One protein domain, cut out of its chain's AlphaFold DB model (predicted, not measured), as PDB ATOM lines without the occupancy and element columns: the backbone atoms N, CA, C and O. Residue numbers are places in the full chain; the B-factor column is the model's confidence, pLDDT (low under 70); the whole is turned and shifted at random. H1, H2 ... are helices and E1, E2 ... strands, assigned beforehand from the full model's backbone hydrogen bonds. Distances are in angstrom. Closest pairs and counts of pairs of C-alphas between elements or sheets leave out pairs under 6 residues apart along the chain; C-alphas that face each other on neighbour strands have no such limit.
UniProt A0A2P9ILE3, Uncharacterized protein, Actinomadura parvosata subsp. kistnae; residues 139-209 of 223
ATOM      1  N   HIS A 139     -11.212 -18.902  57.008       96.81
ATOM      2  CA  HIS A 139     -12.200 -19.975  56.923       96.81
ATOM      3  C   HIS A 139     -11.727 -21.173  57.732       96.81
ATOM      4  O   HIS A 139     -10.612 -21.644  57.513       96.81
ATOM      5  N   ALA A 140     -12.561 -21.706  58.626       97.75
ATOM      6  CA  ALA A 140     -12.286 -22.999  59.248       97.75
ATOM      7  C   ALA A 140     -12.209 -24.062  58.144       97.75
ATOM      8  O   ALA A 140     -13.169 -24.238  57.399       97.75
ATOM      9  N   SER A 141     -11.064 -24.733  58.004       98.00
ATOM     10  CA  SER A 141     -10.820 -25.625  56.862       98.00
ATOM     11  C   SER A 141     -10.494 -27.064  57.238       98.00
ATOM     12  O   SER A 141     -10.635 -27.942  56.389       98.00
ATOM     13  N   ALA A 142     -10.080 -27.338  58.477       97.81
ATOM     14  CA  ALA A 142      -9.651 -28.680  58.866       97.81
ATOM     15  C   ALA A 142     -10.749 -29.720  58.616       97.81
ATOM     16  O   ALA A 142     -11.892 -29.556  59.038       97.81
ATOM     17  N   GLY A 143     -10.396 -30.802  57.923       98.25
ATOM     18  CA  GLY A 143     -11.333 -31.888  57.630       98.25
ATOM     19  C   GLY A 143     -12.305 -31.608  56.479       98.25
ATOM     20  O   GLY A 143     -12.974 -32.536  56.030       98.25
ATOM     21  N   LEU A 144     -12.371 -30.378  55.958       98.38
ATOM     22  CA  LEU A 144     -13.304 -30.017  54.891       98.38
ATOM     23  C   LEU A 144     -12.788 -30.413  53.497       98.38
ATOM     24  O   LEU A 144     -11.570 -30.398  53.266       98.38
ATOM     25  N   PRO A 145     -13.692 -30.739  52.552       98.25
ATOM     26  CA  PRO A 145     -13.318 -31.075  51.183       98.25
ATOM     27  C   PRO A 145     -12.696 -29.874  50.459       98.25
ATOM     28  O   PRO A 145     -13.157 -28.736  50.564       98.25
ATOM     29  N   CYS A 146     -11.600 -30.132  49.749       97.94
ATOM     30  CA  CYS A 146     -10.823 -29.124  49.043       97.94
ATOM     31  C   CYS A 146     -10.209 -29.737  47.783       97.94
ATOM     32  O   CYS A 146      -9.622 -30.819  47.831       97.94
ATOM     33  N   ARG A 147     -10.257 -28.997  46.672       97.62
ATOM     34  CA  ARG A 147      -9.789 -29.463  45.352       97.62
ATOM     35  C   ARG A 147      -8.264 -29.610  45.240       97.62
ATOM     36  O   ARG A 147      -7.753 -30.161  44.262       97.62
ATOM     37  N   THR A 148      -7.525 -29.099  46.226       97.50
ATOM     38  CA  THR A 148      -6.057 -29.095  46.252       97.50
ATOM     39  C   THR A 148      -5.480 -30.495  46.479       97.50
ATOM     40  O   THR A 148      -5.784 -31.166  47.469       97.50
ATOM     41  N   GLY A 149      -4.576 -30.922  45.596       96.62
ATOM     42  CA  GLY A 149      -3.989 -32.266  45.575       96.62
ATOM     43  C   GLY A 149      -4.800 -33.301  44.799       96.62
ATOM     44  O   GLY A 149      -4.451 -34.479  44.842       96.62
ATOM     45  N   ASP A 150      -5.850 -32.866  44.104       97.25
ATOM     46  CA  ASP A 150      -6.674 -33.679  43.209       97.25
ATOM     47  C   ASP A 150      -6.739 -33.031  41.818       97.25
ATOM     48  O   ASP A 150      -6.005 -33.409  40.906       97.25
ATOM     49  N   THR A 151      -7.535 -31.966  41.687       96.50
ATOM     50  CA  THR A 151      -7.725 -31.219  40.430       96.50
ATOM     51  C   THR A 151      -6.953 -29.901  40.386       96.50
ATOM     52  O   THR A 151      -6.873 -29.262  39.337       96.50
ATOM     53  N   VAL A 152      -6.355 -29.498  41.511       97.19
ATOM     54  CA  VAL A 152      -5.531 -28.292  41.659       97.19
ATOM     55  C   VAL A 152      -4.217 -28.660  42.338       97.19
ATOM     56  O   VAL A 152      -4.220 -29.376  43.336       97.19
ATOM     57  N   ILE A 153      -3.097 -28.153  41.828       97.69
ATOM     58  CA  ILE A 153      -1.767 -28.322  42.423       97.69
ATOM     59  C   ILE A 153      -1.025 -26.987  42.453       97.69
ATOM     60  O   ILE A 153      -1.271 -26.113  41.624       97.69
ATOM     61  N   SER A 154      -0.086 -26.857  43.386       97.50
ATOM     62  CA  SER A 154       0.883 -25.761  43.435       97.50
ATOM     63  C   SER A 154       2.238 -26.271  42.970       97.50
ATOM     64  O   SER A 154       2.655 -27.359  43.371       97.50
ATOM     65  N   VAL A 155       2.942 -25.485  42.158       97.69
ATOM     66  CA  VAL A 155       4.253 -25.859  41.615       97.69
ATOM     67  C   VAL A 155       5.259 -24.750  41.899       97.69
ATOM     68  O   VAL A 155       5.015 -23.588  41.577       97.69
ATOM     69  N   ASN A 156       6.386 -25.110  42.506       96.31
ATOM     70  CA  ASN A 156       7.509 -24.205  42.733       96.31
ATOM     71  C   ASN A 156       8.401 -24.099  41.482       96.31
ATOM     72  O   ASN A 156       8.331 -24.929  40.579       96.31
ATOM     73  N   GLY A 157       9.280 -23.092  41.430       92.94
ATOM     74  CA  GLY A 157      10.159 -22.863  40.269       92.94
ATOM     75  C   GLY A 157      11.129 -24.015  39.957       92.94
ATOM     76  O   GLY A 157      11.519 -24.195  38.805       92.94
ATOM     77  N   ASP A 158      11.471 -24.827  40.957       96.06
ATOM     78  CA  ASP A 158      12.281 -26.048  40.833       96.06
ATOM     79  C   ASP A 158      11.469 -27.279  40.370       96.06
ATOM     80  O   ASP A 158      11.997 -28.386  40.269       96.06
ATOM     81  N   GLY A 159      10.178 -27.100  40.080       97.88
ATOM     82  CA  GLY A 159       9.260 -28.162  39.680       97.88
ATOM     83  C   GLY A 159       8.626 -28.915  40.847       97.88
ATOM     84  O   GLY A 159       7.777 -29.767  40.594       97.88
ATOM     85  N   THR A 160       8.973 -28.621  42.107       98.50
ATOM     86  CA  THR A 160       8.367 -29.286  43.270       98.50
ATOM     87  C   THR A 160       6.856 -29.066  43.275       98.50
ATOM     88  O   THR A 160       6.383 -27.929  43.333       98.50
ATOM     89  N   VAL A 161       6.095 -30.161  43.247       98.62
ATOM     90  CA  VAL A 161       4.632 -30.162  43.275       98.62
ATOM     91  C   VAL A 161       4.150 -30.379  44.699       98.62
ATOM     92  O   VAL A 161       4.535 -31.333  45.374       98.62
ATOM     93  N   ARG A 162       3.249 -29.509  45.141       97.81
ATOM     94  CA  ARG A 162       2.532 -29.588  46.415       97.81
ATOM     95  C   ARG A 162       1.043 -29.573  46.131       97.81
ATOM     96  O   ARG A 162       0.602 -29.072  45.096       97.81
ATOM     97  N   ARG A 163       0.242 -30.071  47.072       95.62
ATOM     98  CA  ARG A 163      -1.215 -29.981  46.917       95.62
ATOM     99  C   ARG A 163      -1.710 -28.534  46.941       95.62
ATOM    100  O   ARG A 163      -2.540 -28.165  46.123       95.62
ATOM    101  N   CYS A 164      -1.163 -27.712  47.831       96.62
ATOM    102  CA  CYS A 164      -1.503 -26.303  48.030       96.62
ATOM    103  C   CYS A 164      -0.215 -25.519  48.314       96.62
ATOM    104  O   CYS A 164       0.758 -26.099  48.795       96.62
ATOM    105  N   HIS A 165      -0.218 -24.209  48.059       92.81
ATOM    106  CA  HIS A 165       0.913 -23.326  48.353       92.81
ATOM    107  C   HIS A 165       1.315 -23.344  49.840       92.81
ATOM    108  O   HIS A 165       2.497 -23.329  50.162       92.81
ATOM    109  N   PHE A 166       0.331 -23.450  50.740       92.56
ATOM    110  CA  PHE A 166       0.529 -23.374  52.194       92.56
ATOM    111  C   PHE A 166       0.641 -24.739  52.883       92.56
ATOM    112  O   PHE A 166       0.844 -24.807  54.092       92.56
ATOM    113  N   VAL A 167       0.506 -25.843  52.139       95.19
ATOM    114  CA  VAL A 167       0.610 -27.192  52.709       95.19
ATOM    115  C   VAL A 167       2.009 -27.758  52.439       95.19
ATOM    116  O   VAL A 167       2.411 -27.878  51.276       95.19
ATOM    117  N   PRO A 168       2.767 -28.144  53.486       94.12
ATOM    118  CA  PRO A 168       4.165 -28.546  53.349       94.12
ATOM    119  C   PRO A 168       4.368 -29.933  52.707       94.12
ATOM    120  O   PRO A 168       5.499 -30.285  52.369       94.12
ATOM    121  N   GLU A 169       3.311 -30.716  52.506       94.56
ATOM    122  CA  GLU A 169       3.384 -32.029  51.860       94.56
ATOM    123  C   GLU A 169       3.773 -31.905  50.374       94.56
ATOM    124  O   GLU A 169       3.106 -31.220  49.590       94.56
ATOM    125  N   VAL A 170       4.856 -32.584  49.990       97.94
ATOM    126  CA  VAL A 170       5.320 -32.693  48.602       97.94
ATOM    127  C   VAL A 170       4.676 -33.918  47.958       97.94
ATOM    128  O   VAL A 170       4.716 -35.009  48.516       97.94
ATOM    129  N   LEU A 171       4.097 -33.730  46.774       98.31
ATOM    130  CA  LEU A 171       3.476 -34.797  45.990       98.31
ATOM    131  C   LEU A 171       4.460 -35.444  45.007       98.31
ATOM    132  O   LEU A 171       4.266 -36.594  44.637       98.31
ATOM    133  N   GLY A 172       5.487 -34.707  44.577       98.44
ATOM    134  CA  GLY A 172       6.491 -35.132  43.599       98.44
ATOM    135  C   GLY A 172       7.054 -33.932  42.837       98.44
ATOM    136  O   GLY A 172       7.015 -32.809  43.341       98.44
ATOM    137  N   ASN A 173       7.542 -34.145  41.617       98.62
ATOM    138  CA  ASN A 173       8.078 -33.102  40.742       98.62
ATOM    139  C   ASN A 173       7.357 -33.074  39.380       98.62
ATOM    140  O   ASN A 173       6.990 -34.108  38.822       98.62
ATOM    141  N   LEU A 174       7.125 -31.873  38.845       98.19
ATOM    142  CA  LEU A 174       6.430 -31.654  37.578       98.19
ATOM    143  C   LEU A 174       7.223 -32.215  36.390       98.19
ATOM    144  O   LEU A 174       6.615 -32.761  35.469       98.19
ATOM    145  N   TYR A 175       8.550 -32.071  36.408       97.88
ATOM    146  CA  TYR A 175       9.418 -32.367  35.270       97.88
ATOM    147  C   TYR A 175       9.605 -33.868  35.023       97.88
ATOM    148  O   TYR A 175       9.744 -34.272  33.873       97.88
ATOM    149  N   ASP A 176       9.561 -34.693  36.073       97.94
ATOM    150  CA  ASP A 176       9.628 -36.160  35.966       97.94
ATOM    151  C   ASP A 176       8.250 -36.843  36.071       97.94
ATOM    152  O   ASP A 176       8.119 -38.043  35.834       97.94
ATOM    153  N   GLY A 177       7.199 -36.083  36.400       98.06
ATOM    154  CA  GLY A 177       5.831 -36.584  36.504       98.06
ATOM    155  C   GLY A 177       5.538 -37.414  37.758       98.06
ATOM    156  O   GLY A 177       4.427 -37.937  37.875       98.06
ATOM    157  N   SER A 178       6.470 -37.501  38.713       98.44
ATOM    158  CA  SER A 178       6.339 -38.296  39.947       98.44
ATOM    159  C   SER A 178       5.168 -37.878  40.840       98.44
ATOM    160  O   SER A 178       4.704 -38.674  41.650       98.44
ATOM    161  N   TYR A 179       4.630 -36.669  40.658       98.31
ATOM    162  CA  TYR A 179       3.458 -36.187  41.398       98.31
ATOM    163  C   TYR A 179       2.144 -36.887  41.032       98.31
ATOM    164  O   TYR A 179       1.204 -36.894  41.828       98.31
ATOM    165  N   ARG A 180       2.041 -37.443  39.818       97.81
ATOM    166  CA  ARG A 180       0.763 -37.907  39.251       97.81
ATOM    167  C   ARG A 180       0.089 -39.007  40.080       97.81
ATOM    168  O   ARG A 180      -1.106 -38.865  40.331       97.81
ATOM    169  N   PRO A 181       0.791 -40.058  40.554       98.19
ATOM    170  CA  PRO A 181       0.165 -41.110  41.360       98.19
ATOM    171  C   PRO A 181      -0.355 -40.620  42.719       98.19
ATOM    172  O   PRO A 181      -1.170 -41.293  43.344       98.19
ATOM    173  N   ALA A 182       0.111 -39.460  43.194       97.25
ATOM    174  CA  ALA A 182      -0.314 -38.885  44.462       97.25
ATOM    175  C   ALA A 182      -1.598 -38.040  44.351       97.25
ATOM    176  O   ALA A 182      -2.120 -37.623  45.390       97.25
ATOM    177  N   LEU A 183      -2.119 -37.778  43.148       97.94
ATOM    178  CA  LEU A 183      -3.341 -36.992  42.962       97.94
ATOM    179  C   LEU A 183      -4.573 -37.785  43.406       97.94
ATOM    180  O   LEU A 183      -4.839 -38.869  42.893       97.94
ATOM    181  N   ARG A 184      -5.296 -37.257  44.396       97.88
ATOM    182  CA  ARG A 184      -6.566 -37.805  44.895       97.88
ATOM    183  C   ARG A 184      -7.259 -36.806  45.826       97.88
ATOM    184  O   ARG A 184      -6.553 -36.041  46.500       97.88
ATOM    185  N   PRO A 185      -8.595 -36.877  45.970       97.81
ATOM    186  CA  PRO A 185      -9.329 -36.097  46.960       97.81
ATOM    187  C   PRO A 185      -8.771 -36.296  48.374       97.81
ATOM    188  O   PRO A 185      -8.500 -37.421  48.802       97.81
ATOM    189  N   ARG A 186      -8.584 -35.193  49.104       96.19
ATOM    190  CA  ARG A 186      -8.144 -35.184  50.506       96.19
ATOM    191  C   ARG A 186      -8.772 -34.003  51.245       96.19
ATOM    192  O   ARG A 186      -8.775 -32.900  50.692       96.19
ATOM    193  N   PRO A 187      -9.182 -34.165  52.512       97.69
ATOM    194  CA  PRO A 187      -9.582 -33.024  53.324       97.69
ATOM    195  C   PRO A 187      -8.420 -32.037  53.509       97.69
ATOM    196  O   PRO A 187      -7.242 -32.411  53.415       97.69
ATOM    197  N   CYS A 188      -8.729 -30.764  53.747       97.81
ATOM    198  CA  CYS A 188      -7.712 -29.770  54.080       97.81
ATOM    199  C   CYS A 188      -7.096 -30.088  55.465       97.81
ATOM    200  O   CYS A 188      -7.843 -30.366  56.407       97.81
ATOM    201  N   PRO A 189      -5.755 -30.072  55.610       96.75
ATOM    202  CA  PRO A 189      -5.091 -30.362  56.878       96.75
ATOM    203  C   PRO A 189      -4.923 -29.105  57.743       96.75
ATOM    204  O   PRO A 189      -4.647 -29.217  58.934       96.75
ATOM    205  N   ALA A 190      -5.048 -27.913  57.149       96.69
ATOM    206  CA  ALA A 190      -4.871 -26.653  57.851       96.69
ATOM    207  C   ALA A 190      -6.110 -26.339  58.708       96.69
ATOM    208  O   ALA A 190      -7.233 -26.530  58.227       96.69
ATOM    209  N   PRO A 191      -5.937 -25.832  59.943       97.12
ATOM    210  CA  PRO A 191      -7.056 -25.425  60.793       97.12
ATOM    211  C   PRO A 191      -7.867 -24.299  60.151       97.12
ATOM    212  O   PRO A 191      -9.098 -24.348  60.154       97.12
ATOM    213  N   THR A 192      -7.176 -23.338  59.538       96.62
ATOM    214  CA  THR A 192      -7.762 -22.181  58.865       96.62
ATOM    215  C   THR A 192      -7.153 -21.963  57.481       96.62
ATOM    216  O   THR A 192      -6.008 -22.338  57.222       96.62
ATOM    217  N   CYS A 193      -7.921 -21.332  56.591       96.44
ATOM    218  CA  CYS A 193      -7.482 -20.892  55.271       96.44
ATOM    219  C   CYS A 193      -7.938 -19.448  55.021       96.44
ATOM    220  O   CYS A 193      -9.130 -19.163  55.073       96.44
ATOM    221  N   ASP A 194      -7.005 -18.543  54.751       93.44
ATOM    222  CA  ASP A 194      -7.227 -17.091  54.657       93.44
ATOM    223  C   ASP A 194      -6.715 -16.472  53.343       93.44
ATOM    224  O   ASP A 194      -7.031 -15.332  53.009       93.44
ATOM    225  N   CYS A 195      -5.982 -17.235  52.534       91.56
ATOM    226  CA  CYS A 195      -5.482 -16.776  51.248       91.56
ATOM    227  C   CYS A 195      -6.462 -17.088  50.108       91.56
ATOM    228  O   CYS A 195      -6.873 -18.238  49.956       91.56
ATOM    229  N   HIS A 196      -6.771 -16.114  49.239       95.50
ATOM    230  CA  HIS A 196      -7.712 -16.311  48.123       95.50
ATOM    231  C   HIS A 196      -7.339 -17.479  47.208       95.50
ATOM    232  O   HIS A 196      -8.191 -18.306  46.900       95.50
ATOM    233  N   ILE A 197      -6.063 -17.607  46.831       95.44
ATOM    234  CA  ILE A 197      -5.585 -18.722  45.991       95.44
ATOM    235  C   ILE A 197      -5.657 -20.089  46.700       95.44
ATOM    236  O   ILE A 197      -5.417 -21.119  46.080       95.44
ATOM    237  N   GLY A 198      -5.952 -20.108  48.004       95.94
ATOM    238  CA  GLY A 198      -6.227 -21.307  48.787       95.94
ATOM    239  C   GLY A 198      -7.727 -21.531  48.972       95.94
ATOM    240  O   GLY A 198      -8.258 -22.537  48.498       95.94
ATOM    241  N   TYR A 199      -8.416 -20.596  49.638       97.06
ATOM    242  CA  TYR A 199      -9.811 -20.782  50.044       97.06
ATOM    243  C   TYR A 199     -10.763 -20.873  48.852       97.06
ATOM    244  O   TYR A 199     -11.801 -21.516  48.963       97.06
ATOM    245  N   VAL A 200     -10.416 -20.317  47.683       97.38
ATOM    246  CA  VAL A 200     -11.248 -20.452  46.473       97.38
ATOM    247  C   VAL A 200     -11.455 -21.921  46.068       97.38
ATOM    248  O   VAL A 200     -12.430 -22.253  45.401       97.38
ATOM    249  N   HIS A 201     -10.570 -22.819  46.515       97.75
ATOM    250  CA  HIS A 201     -10.635 -24.261  46.278       97.75
ATOM    251  C   HIS A 201     -11.288 -25.064  47.414       97.75
ATOM    252  O   HIS A 201     -11.414 -26.285  47.280       97.75
ATOM    253  N   LEU A 202     -11.688 -24.412  48.513       98.00
ATOM    254  CA  LEU A 202     -12.406 -25.022  49.632       98.00
ATOM    255  C   LEU A 202     -13.879 -25.196  49.239       98.00
ATOM    256  O   LEU A 202     -14.619 -24.222  49.111       98.00
ATOM    257  N   GLU A 203     -14.301 -26.438  49.008       98.00
ATOM    258  CA  GLU A 203     -15.578 -26.737  48.344       98.00
ATOM    259  C   GLU A 203     -16.814 -26.182  49.073       98.00
ATOM    260  O   GLU A 203     -17.670 -25.610  48.395       98.00
ATOM    261  N   PRO A 204     -16.911 -26.237  50.420       97.62
ATOM    262  CA  PRO A 204     -18.067 -25.704  51.142       97.62
ATOM    263  C   PRO A 204     -18.293 -24.195  50.988       97.62
ATOM    264  O   PRO A 204     -19.381 -23.724  51.300       97.62
ATOM    265  N   LEU A 205     -17.303 -23.428  50.511       97.00
ATOM    266  CA  LEU A 205     -17.473 -21.988  50.282       97.00
ATOM    267  C   LEU A 205     -18.261 -21.668  49.003       97.00
ATOM    268  O   LEU A 205     -18.624 -20.510  48.801       97.00
ATOM    269  N   GLY A 206     -18.496 -22.651  48.122       96.56
ATOM    270  CA  GLY A 206     -19.279 -22.462  46.892       96.56
ATOM    271  C   GLY A 206     -18.633 -21.522  45.866       96.56
ATOM    272  O   GLY A 206     -19.275 -21.098  44.908       96.56
ATOM    273  N   LEU A 207     -17.351 -21.179  46.027       96.75
ATOM    274  CA  LEU A 207     -16.703 -20.140  45.218       96.75
ATOM    275  C   LEU A 207     -16.481 -20.539  43.754       96.75
ATOM    276  O   LEU A 207     -16.300 -19.672  42.902       96.75
ATOM    277  N   TYR A 208     -16.561 -21.832  43.437       95.88
ATOM    278  CA  TYR A 208     -16.578 -22.291  42.048       95.88
ATOM    279  C   TYR A 208     -17.839 -21.862  41.299       95.88
ATOM    280  O   TYR A 208     -17.740 -21.607  40.104       95.88
ATOM    281  N   ASP A 209     -18.972 -21.686  41.977       95.31
ATOM    282  CA  ASP A 209     -20.192 -21.171  41.347       95.31
ATOM    283  C   ASP A 209     -20.138 -19.643  41.220       95.31
ATOM    284  O   ASP A 209     -20.531 -19.082  40.200       95.31
TER     285      ASP A 209
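Overview. This is residues 139 to 209 of the 223 residues of an uncharacterized protein of Actinomadura parvosata subsp. kistnae (UniProt A0A2P9ILE3). A domain with little regular structure: long loops make most of an elongated body, with a small two-stranded hairpin, E1 and E2, toward one end and the short helix H1 toward the other. Short pairings tie loop residues 145 to 146 to 186 to 187 and 139 to 140 to 192 to 193, both antiparallel. The printed part has 71 residues, 11 of them in named elements, in the order E1, E2, H1; the class is mixed. It is compact, with a radius of gyration of the C-alphas of 11.9 A and spans of 34 by 21 by 19 A.

Arrangement. E1, residues 160 to 162, and E2, residues 170 to 173, form an antiparallel hairpin, their directions 144 degrees apart. N 161 and O 172 are within hydrogen-bond range at 2.8 A. Residues 154 to 155 pair antiparallel with residues 161 to 162 of E1. H1, residues 196 to 199, is apart from E1. H1 is too short for an O i to N i+4 pair; its one O i to N i+3 pair is not within range.

Along the chain. E2 measures 8.3 A, E1 6.6 A and H1 5.3 A from first to last C-alpha. C-alpha 160 is at (8.367, -29.286, 43.270) and C-alpha 199 at (-9.811, -20.782, 50.044).

Size, cuts and confidence. The C-alphas farthest apart, of Ala 140 and Asp 176, are 34.6 A apart. The link from E2 to H1 is long, 22 residues. The printed part has no cut, and no printed residue is under 70 in pLDDT.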